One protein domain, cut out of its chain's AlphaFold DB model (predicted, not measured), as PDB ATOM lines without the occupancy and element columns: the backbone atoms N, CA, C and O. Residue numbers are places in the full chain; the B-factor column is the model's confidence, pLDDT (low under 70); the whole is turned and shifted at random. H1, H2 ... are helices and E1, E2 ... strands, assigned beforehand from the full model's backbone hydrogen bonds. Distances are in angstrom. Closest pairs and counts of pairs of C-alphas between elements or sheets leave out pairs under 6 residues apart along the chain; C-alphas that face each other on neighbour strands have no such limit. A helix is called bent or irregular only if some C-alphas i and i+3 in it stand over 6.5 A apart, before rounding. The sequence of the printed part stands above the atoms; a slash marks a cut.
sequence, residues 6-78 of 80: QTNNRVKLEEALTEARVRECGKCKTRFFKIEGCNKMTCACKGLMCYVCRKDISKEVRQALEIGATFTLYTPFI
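This is residues 6 to 78 of the 80 residues of an uncharacterized protein of archaeon (UniProt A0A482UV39). A small, compact body of two short strand hairpins and loops has a helix running out from each of its opposite ends. Residues 6 to 17 of H1 stick out at one end and residues 62 to 78, nearly all of them in H2, at the other, and these two arms make the length. The printed part has 73 residues, with two named helices and four named strands in the order H1, E1, E2, E3, E4, H2; the strands form two antiparallel sheets of two, E1 with E2 and E3 with E4, and the class is mixed, helices and strands. The whole is extended, with a radius of gyration of the C-alphas of 18.4 A and spans of 70 by 26 by 16 A.

H1 is residues 6 to 19, 20.9 A from C-alpha 6 at (-9.209, -67.868, 30.546) to C-alpha 19 at (-4.537, -47.584, 32.020). It is neither bent nor irregular, but only just: C-alphas 6 and 9 are 6.1 A apart. The strands have three residues each: E1 is residues 22 to 24, E2 residues 31 to 33, E3 residues 40 to 42 and E4 residues 48 to 50. H2, residues 58 to 77, is 30.4 A long and ends with C-alpha 77 at (-22.866, 0.021, 38.128). It is irregular, only just, with C-alphas 73 and 76 at 6.9 A.

H1 is joined to E1 by a tight link of 2 residues and is apart from E2, E3, E4 and H2. E1 and E2 form an antiparallel hairpin, their directions at 138 degrees; N 23 and O 32 are within hydrogen-bond range at 2.9 A, as are N 32 and O 23 at 2.9 A. E2 and E3 are apart, and so are E1 and E4. E3 and E4 form the second antiparallel hairpin, at 145 degrees, with N 41 and O 49 at 2.8 A and N 49 and O 41 at 3.0 A. E4 and H2 have 2 pairs of C-alphas within 8 A, the closest being those of Leu 48 and Ser 58, 5.2 A apart. H2 is apart from E1, E2 and E3. Of the O i to N i+4 pairs, 9 of 10 in H1 and 14 of 16 in H2 are within hydrogen-bond range.

The C-alphas of Gln 6 and Phe 77 are the two farthest apart, at 69.7 A. Without the stretches that stand free, the body has 44 residues and spans 30 by 22 by 16 A. The printed part has no cut and no long link. The mean pLDDT of the printed part is 80.8; residues 6 to 7 and 65 to 78 are under 70.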
ATOM      1  N   GLN A   6      -8.042 -68.742  30.347       53.81
ATOM      2  CA  GLN A   6      -9.209 -67.868  30.546       53.81
ATOM      3  C   GLN A   6      -8.912 -66.662  31.454       53.81
ATOM      4  O   GLN A   6      -9.520 -65.604  31.297       53.81
ATOM      5  N   THR A   7      -7.944 -66.794  32.365       59.56
ATOM      6  CA  THR A   7      -7.464 -65.717  33.246       59.56
ATOM      7  C   THR A   7      -6.762 -64.602  32.473       59.56
ATOM      8  O   THR A   7      -6.977 -63.432  32.767       59.56
ATOM      9  N   ASN A   8      -6.006 -64.939  31.424       70.81
ATOM     10  CA  ASN A   8      -5.219 -63.982  30.635       70.81
ATOM     11  C   ASN A   8      -6.069 -62.839  30.039       70.81
ATOM     12  O   ASN A   8      -5.691 -61.673  30.112       70.81
ATOM     13  N   ASN A   9      -7.262 -63.145  29.518       80.25
ATOM     14  CA  ASN A   9      -8.137 -62.125  28.931       80.25
ATOM     15  C   ASN A   9      -8.780 -61.207  29.982       80.25
ATOM     16  O   ASN A   9      -9.009 -60.034  29.698       80.25
ATOM     17  N   ARG A  10      -9.057 -61.724  31.189       84.19
ATOM     18  CA  ARG A  10      -9.571 -60.909  32.302       84.19
ATOM     19  C   ARG A  10      -8.509 -59.932  32.792       84.19
ATOM     20  O   ARG A  10      -8.795 -58.744  32.854       84.19
ATOM     21  N   VAL A  11      -7.281 -60.410  33.009       85.88
ATOM     22  CA  VAL A  11      -6.162 -59.558  33.443       85.88
ATOM     23  C   VAL A  11      -5.892 -58.451  32.422       85.88
ATOM     24  O   VAL A  11      -5.852 -57.283  32.789       85.88
ATOM     25  N   LYS A  12      -5.835 -58.778  31.124       87.88
ATOM     26  CA  LYS A  12      -5.668 -57.772  30.059       87.88
ATOM     27  C   LYS A  12      -6.770 -56.714  30.051       87.88
ATOM     28  O   LYS A  12      -6.504 -55.545  29.779       87.88
ATOM     29  N   LEU A  13      -8.012 -57.121  30.311       89.00
ATOM     30  CA  LEU A  13      -9.131 -56.188  30.395       89.00
ATOM     31  C   LEU A  13      -8.983 -55.267  31.613       89.00
ATOM     32  O   LEU A  13      -9.140 -54.057  31.482       89.00
ATOM     33  N   GLU A  14      -8.648 -55.818  32.777       86.44
ATOM     34  CA  GLU A  14      -8.441 -55.058  34.016       86.44
ATOM     35  C   GLU A  14      -7.275 -54.064  33.902       86.44
ATOM     36  O   GLU A  14      -7.393 -52.911  34.325       86.44
ATOM     37  N   GLU A  15      -6.182 -54.466  33.257       86.50
ATOM     38  CA  GLU A  15      -5.047 -53.595  32.942       86.50
ATOM     39  C   GLU A  15      -5.454 -52.459  31.999       86.50
ATOM     40  O   GLU A  15      -5.158 -51.296  32.273       86.50
ATOM     41  N   ALA A  16      -6.202 -52.754  30.929       85.81
ATOM     42  CA  ALA A  16      -6.683 -51.738  29.993       85.81
ATOM     43  C   ALA A  16      -7.640 -50.734  30.660       85.81
ATOM     44  O   ALA A  16      -7.567 -49.530  30.404       85.81
ATOM     45  N   LEU A  17      -8.518 -51.210  31.548       84.94
ATOM     46  CA  LEU A  17      -9.405 -50.360  32.348       84.94
ATOM     47  C   LEU A  17      -8.616 -49.470  33.317       84.94
ATOM     48  O   LEU A  17      -8.977 -48.309  33.528       84.94
ATOM     49  N   THR A  18      -7.535 -50.001  33.885       86.81
ATOM     50  CA  THR A  18      -6.641 -49.260  34.779       86.81
ATOM     51  C   THR A  18      -5.874 -48.184  34.014       86.81
ATOM     52  O   THR A  18      -5.911 -47.018  34.406       86.81
ATOM     53  N   GLU A  19      -5.263 -48.527  32.879       86.06
ATOM     54  CA  GLU A  19      -4.537 -47.584  32.020       86.06
ATOM     55  C   GLU A  19      -5.467 -46.482  31.489       86.06
ATOM     56  O   GLU A  19      -5.097 -45.312  31.462       86.06
ATOM     57  N   ALA A  20      -6.729 -46.801  31.180       83.44
ATOM     58  CA  ALA A  20      -7.717 -45.802  30.776       83.44
ATOM     59  C   ALA A  20      -7.994 -44.735  31.858       83.44
ATOM     60  O   ALA A  20      -8.462 -43.634  31.541       83.44
ATOM     61  N   ARG A  21      -7.720 -45.029  33.135       83.94
ATOM     62  CA  ARG A  21      -7.846 -44.070  34.247       83.94
ATOM     63  C   ARG A  21      -6.572 -43.268  34.491       83.94
ATOM     64  O   ARG A  21      -6.658 -42.180  35.065       83.94
ATOM     65  N   VAL A  22      -5.425 -43.764  34.038       88.56
ATOM     66  CA  VAL A  22      -4.148 -43.057  34.122       88.56
ATOM     67  C   VAL A  22      -4.152 -41.887  33.140       88.56
ATOM     68  O   VAL A  22      -4.647 -41.966  32.015       88.56
ATOM     69  N   ARG A  23      -3.627 -40.746  33.583       90.06
ATOM     70  CA  ARG A  23      -3.436 -39.560  32.747       90.06
ATOM     71  C   ARG A  23      -1.988 -39.120  32.810       90.06
ATOM     72  O   ARG A  23      -1.359 -39.203  33.859       90.06
ATOM     73  N   GLU A  24      -1.476 -38.638  31.685       91.75
ATOM     74  CA  GLU A  24      -0.121 -38.108  31.557       91.75
ATOM     75  C   GLU A  24      -0.163 -36.582  31.464       91.75
ATOM     76  O   GLU A  24      -0.913 -36.020  30.662       91.75
ATOM     77  N   CYS A  25       0.666 -35.895  32.253       90.94
ATOM     78  CA  CYS A  25       0.811 -34.451  32.145       90.94
ATOM     79  C   CYS A  25       1.424 -34.063  30.787       90.94
ATOM     80  O   CYS A  25       2.562 -34.417  30.501       90.94
ATOM     81  N   GLY A  26       0.747 -33.231  29.992       88.25
ATOM     82  CA  GLY A  26       1.282 -32.728  28.724       88.25
ATOM     83  C   GLY A  26       2.561 -31.900  28.884       88.25
ATOM     84  O   GLY A  26       3.362 -31.852  27.957       88.25
ATOM     85  N   LYS A  27       2.778 -31.304  30.066       89.19
ATOM     86  CA  LYS A  27       3.928 -30.443  30.367       89.19
ATOM     87  C   LYS A  27       5.136 -31.205  30.924       89.19
ATOM     88  O   LYS A  27       6.236 -31.024  30.424       89.19
ATOM     89  N   CYS A  28       4.951 -32.023  31.965       93.00
ATOM     90  CA  CYS A  28       6.055 -32.708  32.661       93.00
ATOM     91  C   CYS A  28       6.040 -34.234  32.526       93.00
ATOM     92  O   CYS A  28       6.880 -34.897  33.122       93.00
ATOM     93  N   LYS A  29       5.073 -34.800  31.793       91.88
ATOM     94  CA  LYS A  29       4.961 -36.241  31.516       91.88
ATOM     95  C   LYS A  29       4.740 -37.148  32.730       91.88
ATOM     96  O   LYS A  29       4.687 -38.364  32.595       91.88
ATOM     97  N   THR A  30       4.516 -36.580  33.915       92.38
ATOM     98  CA  THR A  30       4.140 -37.342  35.112       92.38
ATOM     99  C   THR A  30       2.771 -37.994  34.931       92.38
ATOM    100  O   THR A  30       1.827 -37.335  34.483       92.38
ATOM    101  N   ARG A  31       2.665 -39.273  35.311       91.62
ATOM    102  CA  ARG A  31       1.413 -40.035  35.335       91.62
ATOM    103  C   ARG A  31       0.676 -39.833  36.658       91.62
ATOM    104  O   ARG A  31       1.300 -39.836  37.713       91.62
ATOM    105  N   PHE A  32      -0.637 -39.650  36.604       88.44
ATOM    106  CA  PHE A  32      -1.485 -39.483  37.786       88.44
ATOM    107  C   PHE A  32      -2.926 -39.919  37.510       88.44
ATOM    108  O   PHE A  32      -3.364 -40.002  36.360       88.44
ATOM    109  N   PHE A  33      -3.667 -40.198  38.580       86.12
ATOM    110  CA  PHE A  33      -5.078 -40.574  38.520       86.12
ATOM    111  C   PHE A  33      -5.992 -39.355  38.647       86.12
ATOM    112  O   PHE A  33      -5.583 -38.285  39.107       86.12
ATOM    113  N   LYS A  34      -7.252 -39.519  38.230       79.31
ATOM    114  CA  LYS A  34      -8.290 -38.506  38.437       79.31
ATOM    115  C   LYS A  34      -8.458 -38.233  39.935       79.31
ATOM    116  O   LYS A  34      -8.653 -39.162  40.708       79.31
ATOM    117  N   ILE A  35      -8.424 -36.960  40.313       72.31
ATOM    118  CA  ILE A  35      -8.828 -36.494  41.638       72.31
ATOM    119  C   ILE A  35     -10.332 -36.219  41.503       72.31
ATOM    120  O   ILE A  35     -10.744 -35.544  40.558       72.31
ATOM    121  N   GLU A  36     -11.150 -36.866  42.328       72.50
ATOM    122  CA  GLU A  36     -12.616 -36.937  42.212       72.50
ATOM    123  C   GLU A  36     -13.309 -35.586  41.904       72.50
ATOM    124  O   GLU A  36     -12.845 -34.513  42.282       72.50
ATOM    125  N   GLY A  37     -14.464 -35.640  41.227       72.88
ATOM    126  CA  GLY A  37     -15.423 -34.521  41.179       72.88
ATOM    127  C   GLY A  37     -15.262 -33.456  40.082       72.88
ATOM    128  O   GLY A  37     -16.197 -32.691  39.867       72.88
ATOM    129  N   CYS A  38     -14.159 -33.402  39.322       81.50
ATOM    130  CA  CYS A  38     -14.026 -32.425  38.227       81.50
ATOM    131  C   CYS A  38     -13.276 -32.970  37.003       81.50
ATOM    132  O   CYS A  38     -12.419 -33.846  37.107       81.50
ATOM    133  N   ASN A  39     -13.584 -32.436  35.816       87.88
ATOM    134  CA  ASN A  39     -12.794 -32.682  34.606       87.88
ATOM    135  C   ASN A  39     -11.543 -31.795  34.544       87.88
ATOM    136  O   ASN A  39     -10.624 -32.110  33.795       87.88
ATOM    137  N   LYS A  40     -11.482 -30.709  35.324       88.50
ATOM    138  CA  LYS A  40     -10.288 -29.872  35.483       88.50
ATOM    139  C   LYS A  40      -9.293 -30.584  36.398       88.50
ATOM    140  O   LYS A  40      -9.556 -30.772  37.580       88.50
ATOM    141  N   MET A  41      -8.137 -30.931  35.854       89.25
ATOM    142  CA  MET A  41      -7.039 -31.586  36.554       89.25
ATOM    143  C   MET A  41      -5.888 -30.602  36.765       89.25
ATOM    144  O   MET A  41      -5.553 -29.832  35.862       89.25
ATOM    145  N   THR A  42      -5.251 -30.680  37.931       90.31
ATOM    146  CA  THR A  42      -4.045 -29.907  38.255       90.31
ATOM    147  C   THR A  42      -2.905 -30.870  38.545       90.31
ATOM    148  O   THR A  42      -3.018 -31.722  39.421       90.31
ATOM    149  N   CYS A  43      -1.811 -30.753  37.798       90.50
ATOM    150  CA  CYS A  43      -0.605 -31.539  38.029       90.50
ATOM    151  C   CYS A  43       0.256 -30.905  39.135       90.50
ATOM    152  O   CYS A  43       0.242 -29.686  39.308       90.50
ATOM    153  N   ALA A  44       1.090 -31.700  39.812       89.69
ATOM    154  CA  ALA A  44       2.077 -31.211  40.781       89.69
ATOM    155  C   ALA A  44       3.047 -30.168  40.182       89.69
ATOM    156  O   ALA A  44       3.475 -29.245  40.869       89.69
ATOM    157  N   CYS A  45       3.324 -30.237  38.874       92.12
ATOM    158  CA  CYS A  45       4.111 -29.228  38.150       92.12
ATOM    159  C   CYS A  45       3.347 -27.918  37.851       92.12
ATOM    160  O   CYS A  45       3.852 -27.055  37.125       92.12
ATOM    161  N   LYS A  46       2.117 -27.784  38.368       90.44
ATOM    162  CA  LYS A  46       1.171 -26.675  38.149       90.44
ATOM    163  C   LYS A  46       0.583 -26.594  36.733       90.44
ATOM    164  O   LYS A  46      -0.013 -25.584  36.373       90.44
ATOM    165  N   GLY A  47       0.737 -27.638  35.916       89.75
ATOM    166  CA  GLY A  47       0.039 -27.746  34.630       89.75
ATOM    167  C   GLY A  47      -1.458 -28.004  34.826       89.75
ATOM    168  O   GLY A  47      -1.823 -28.853  35.642       89.75
ATOM    169  N   LEU A  48      -2.306 -27.301  34.074       90.50
ATOM    170  CA  LEU A  48      -3.758 -27.489  34.078       90.50
ATOM    171  C   LEU A  48      -4.190 -28.228  32.818       90.50
ATOM    172  O   LEU A  48      -3.792 -27.871  31.714       90.50
ATOM    173  N   MET A  49      -5.033 -29.244  32.966       91.44
ATOM    174  CA  MET A  49      -5.538 -29.999  31.821       91.44
ATOM    175  C   MET A  49      -6.935 -30.550  32.054       91.44
ATOM    176  O   MET A  49      -7.382 -30.680  33.190       91.44
ATOM    177  N   CYS A  50      -7.616 -30.917  30.976       89.81
ATOM    178  CA  CYS A  50      -8.902 -31.595  31.062       89.81
ATOM    179  C   CYS A  50      -8.732 -33.120  31.050       89.81
ATOM    180  O   CYS A  50      -8.116 -33.675  30.139       89.81
ATOM    181  N   TYR A  51      -9.342 -33.809  32.015       88.25
ATOM    182  CA  TYR A  51      -9.376 -35.270  32.102       88.25
ATOM    183  C   TYR A  51      -9.930 -35.911  30.820       88.25
ATOM    184  O   TYR A  51      -9.354 -36.870  30.308       88.25
ATOM    185  N   VAL A  52     -11.021 -35.353  30.279       87.69
ATOM    186  CA  VAL A  52     -11.742 -35.898  29.118       87.69
ATOM    187  C   VAL A  52     -10.989 -35.626  27.819       87.69
ATOM    188  O   VAL A  52     -10.622 -36.563  27.116       87.69
ATOM    189  N   CYS A  53     -10.737 -34.353  27.498       88.06
ATOM    190  CA  CYS A  53     -10.177 -33.985  26.195       88.06
ATOM    191  C   CYS A  53      -8.641 -33.994  26.146       88.06
ATOM    192  O   CYS A  53      -8.080 -33.847  25.065       88.06
ATOM    193  N   ARG A  54      -7.957 -34.184  27.287       87.25
ATOM    194  CA  ARG A  54      -6.485 -34.250  27.420       87.25
ATOM    195  C   ARG A  54      -5.732 -32.992  26.966       87.25
ATOM    196  O   ARG A  54      -4.509 -33.017  26.856       87.25
ATOM    197  N   LYS A  55      -6.442 -31.889  26.721       88.62
ATOM    198  CA  LYS A  55      -5.855 -30.602  26.334       88.62
ATOM    199  C   LYS A  55      -5.378 -29.828  27.559       88.62
ATOM    200  O   LYS A  55      -5.965 -29.953  28.638       88.62
ATOM    201  N   ASP A  56      -4.333 -29.029  27.362       89.50
ATOM    202  CA  ASP A  56      -3.948 -27.965  28.288       89.50
ATOM    203  C   ASP A  56      -5.089 -26.941  28.342       89.50
ATOM    204  O   ASP A  56      -5.549 -26.503  27.290       89.50
ATOM    205  N   ILE A  57      -5.568 -26.628  29.548       90.00
ATOM    206  CA  ILE A  57      -6.654 -25.654  29.770       90.00
ATOM    207  C   ILE A  57      -6.175 -24.400  30.517       90.00
ATOM    208  O   ILE A  57      -6.957 -23.644  31.096       90.00
ATOM    209  N   SER A  58      -4.858 -24.200  30.588       86.56
ATOM    210  CA  SER A  58      -4.257 -23.108  31.352       86.56
ATOM    211  C   SER A  58      -4.599 -21.730  30.777       86.56
ATOM    212  O   SER A  58      -4.483 -20.740  31.497       86.56
ATOM    213  N   LYS A  59      -4.969 -21.630  29.494       83.44
ATOM    214  CA  LYS A  59      -5.355 -20.359  28.861       83.44
ATOM    215  C   LYS A  59      -6.811 -20.021  29.162       83.44
ATOM    216  O   LYS A  59      -7.111 -18.914  29.579       83.44
ATOM    217  N   GLU A  60      -7.676 -21.014  29.053       81.56
ATOM    218  CA  GLU A  60      -9.110 -20.956  29.302       81.56
ATOM    219  C   GLU A  60      -9.383 -20.592  30.766       81.56
ATOM    220  O   GLU A  60     -10.218 -19.740  31.056       81.56
ATOM    221  N   VAL A  61      -8.615 -21.169  31.699       77.75
ATOM    222  CA  VAL A  61      -8.694 -20.808  33.122       77.75
ATOM    223  C   VAL A  61      -8.218 -19.374  33.375       77.75
ATOM    224  O   VAL A  61      -8.821 -18.684  34.190       77.75
ATOM    225  N   ARG A  62      -7.167 -18.901  32.690       77.75
ATOM    226  CA  ARG A  62      -6.709 -17.503  32.819       77.75
ATOM    227  C   ARG A  62      -7.739 -16.521  32.280       77.75
ATOM    228  O   ARG A  62      -8.075 -15.569  32.968       77.75
ATOM    229  N   GLN A  63      -8.296 -16.806  31.109       71.25
ATOM    230  CA  GLN A  63      -9.317 -15.969  30.494       71.25
ATOM    231  C   GLN A  63     -10.580 -15.889  31.362       71.25
ATOM    232  O   GLN A  63     -11.145 -14.815  31.528       71.25
ATOM    233  N   ALA A  64     -10.987 -16.994  31.994       72.56
ATOM    234  CA  ALA A  64     -12.090 -16.981  32.952       72.56
ATOM    235  C   ALA A  64     -11.801 -16.107  34.193       72.56
ATOM    236  O   ALA A  64     -12.711 -15.457  34.699       72.56
ATOM    237  N   LEU A  65     -10.551 -16.058  34.673       67.50
ATOM    238  CA  LEU A  65     -10.147 -15.188  35.788       67.50
ATOM    239  C   LEU A  65     -10.122 -13.710  35.384       67.50
ATOM    240  O   LEU A  65     -10.567 -12.868  36.158       67.50
ATOM    241  N   GLU A  66      -9.646 -13.394  34.180       68.62
ATOM    242  CA  GLU A  66      -9.656 -12.031  33.634       68.62
ATOM    243  C   GLU A  66     -11.088 -11.525  33.432       68.62
ATOM    244  O   GLU A  66     -11.403 -10.411  33.838       68.62
ATOM    245  N   ILE A  67     -11.979 -12.363  32.892       67.69
ATOM    246  CA  ILE A  67     -13.407 -12.040  32.755       67.69
ATOM    247  C   ILE A  67     -14.079 -11.897  34.132       67.69
ATOM    248  O   ILE A  67     -14.923 -11.027  34.320       67.69
ATOM    249  N   GLY A  68     -13.706 -12.711  35.124       66.00
ATOM    250  CA  GLY A  68     -14.197 -12.552  36.498       66.00
ATOM    251  C   GLY A  68     -13.712 -11.255  37.161       66.00
ATOM    252  O   GLY A  68     -14.475 -10.586  37.859       66.00
ATOM    253  N   ALA A  69     -12.460 -10.861  36.911       63.81
ATOM    254  CA  ALA A  69     -11.900  -9.599  37.384       63.81
ATOM    255  C   ALA A  69     -12.568  -8.394  36.706       63.81
ATOM    256  O   ALA A  69     -12.917  -7.432  37.379       63.81
ATOM    257  N   THR A  70     -12.828  -8.449  35.398       62.62
ATOM    258  CA  THR A  70     -13.590  -7.387  34.730       62.62
ATOM    259  C   THR A  70     -15.031  -7.353  35.230       62.62
ATOM    260  O   THR A  70     -15.508  -6.283  35.587       62.62
ATOM    261  N   PHE A  71     -15.710  -8.496  35.368       62.94
ATOM    262  CA  PHE A  71     -17.076  -8.527  35.895       62.94
ATOM    263  C   PHE A  71     -17.157  -7.901  37.289       62.94
ATOM    264  O   PHE A  71     -17.970  -7.010  37.482       62.94
ATOM    265  N   THR A  72     -16.269  -8.257  38.224       63.38
ATOM    266  CA  THR A  72     -16.243  -7.645  39.572       63.38
ATOM    267  C   THR A  72     -15.968  -6.137  39.554       63.38
ATOM    268  O   THR A  72     -16.576  -5.403  40.333       63.38
ATOM    269  N   LEU A  73     -15.121  -5.652  38.641       63.38
ATOM    270  CA  LEU A  73     -14.843  -4.220  38.476       63.38
ATOM    271  C   LEU A  73     -15.990  -3.443  37.798       63.38
ATOM    272  O   LEU A  73     -16.144  -2.255  38.072       63.38
ATOM    273  N   TYR A  74     -16.813  -4.088  36.961       61.94
ATOM    274  CA  TYR A  74     -17.933  -3.454  36.240       61.94
ATOM    275  C   TYR A  74     -19.319  -3.697  36.870       61.94
ATOM    276  O   TYR A  74     -20.241  -2.916  36.639       61.94
ATOM    277  N   THR A  75     -19.477  -4.700  37.740       61.09
ATOM    278  CA  THR A  75     -20.711  -4.936  38.512       61.09
ATOM    279  C   THR A  75     -21.176  -3.819  39.456       61.09
ATOM    280  O   THR A  75     -22.387  -3.775  39.683       61.09
ATOM    281  N   PRO A  76     -20.346  -2.898  40.003       61.28
ATOM    282  CA  PRO A  76     -20.880  -1.861  40.890       61.28
ATOM    283  C   PRO A  76     -21.841  -0.869  40.204       61.28
ATOM    284  O   PRO A  76     -22.502  -0.113  40.906       61.28
ATOM    285  N   PHE A  77     -21.977  -0.884  38.871       58.31
ATOM    286  CA  PHE A  77     -22.866   0.021  38.128       58.31
ATOM    287  C   PHE A  77     -24.298  -0.494  37.880       58.31
ATOM    288  O   PHE A  77     -25.124   0.285  37.418       58.31
ATOM    289  N   ILE A  78     -24.623  -1.763  38.169       60.25
ATOM    290  CA  ILE A  78     -25.952  -2.351  37.856       60.25
ATOM    291  C   ILE A  78     -26.865  -2.479  39.099       60.25
ATOM    292  O   ILE A  78     -27.994  -2.944  39.005       60.25
TER     293      ILE A  78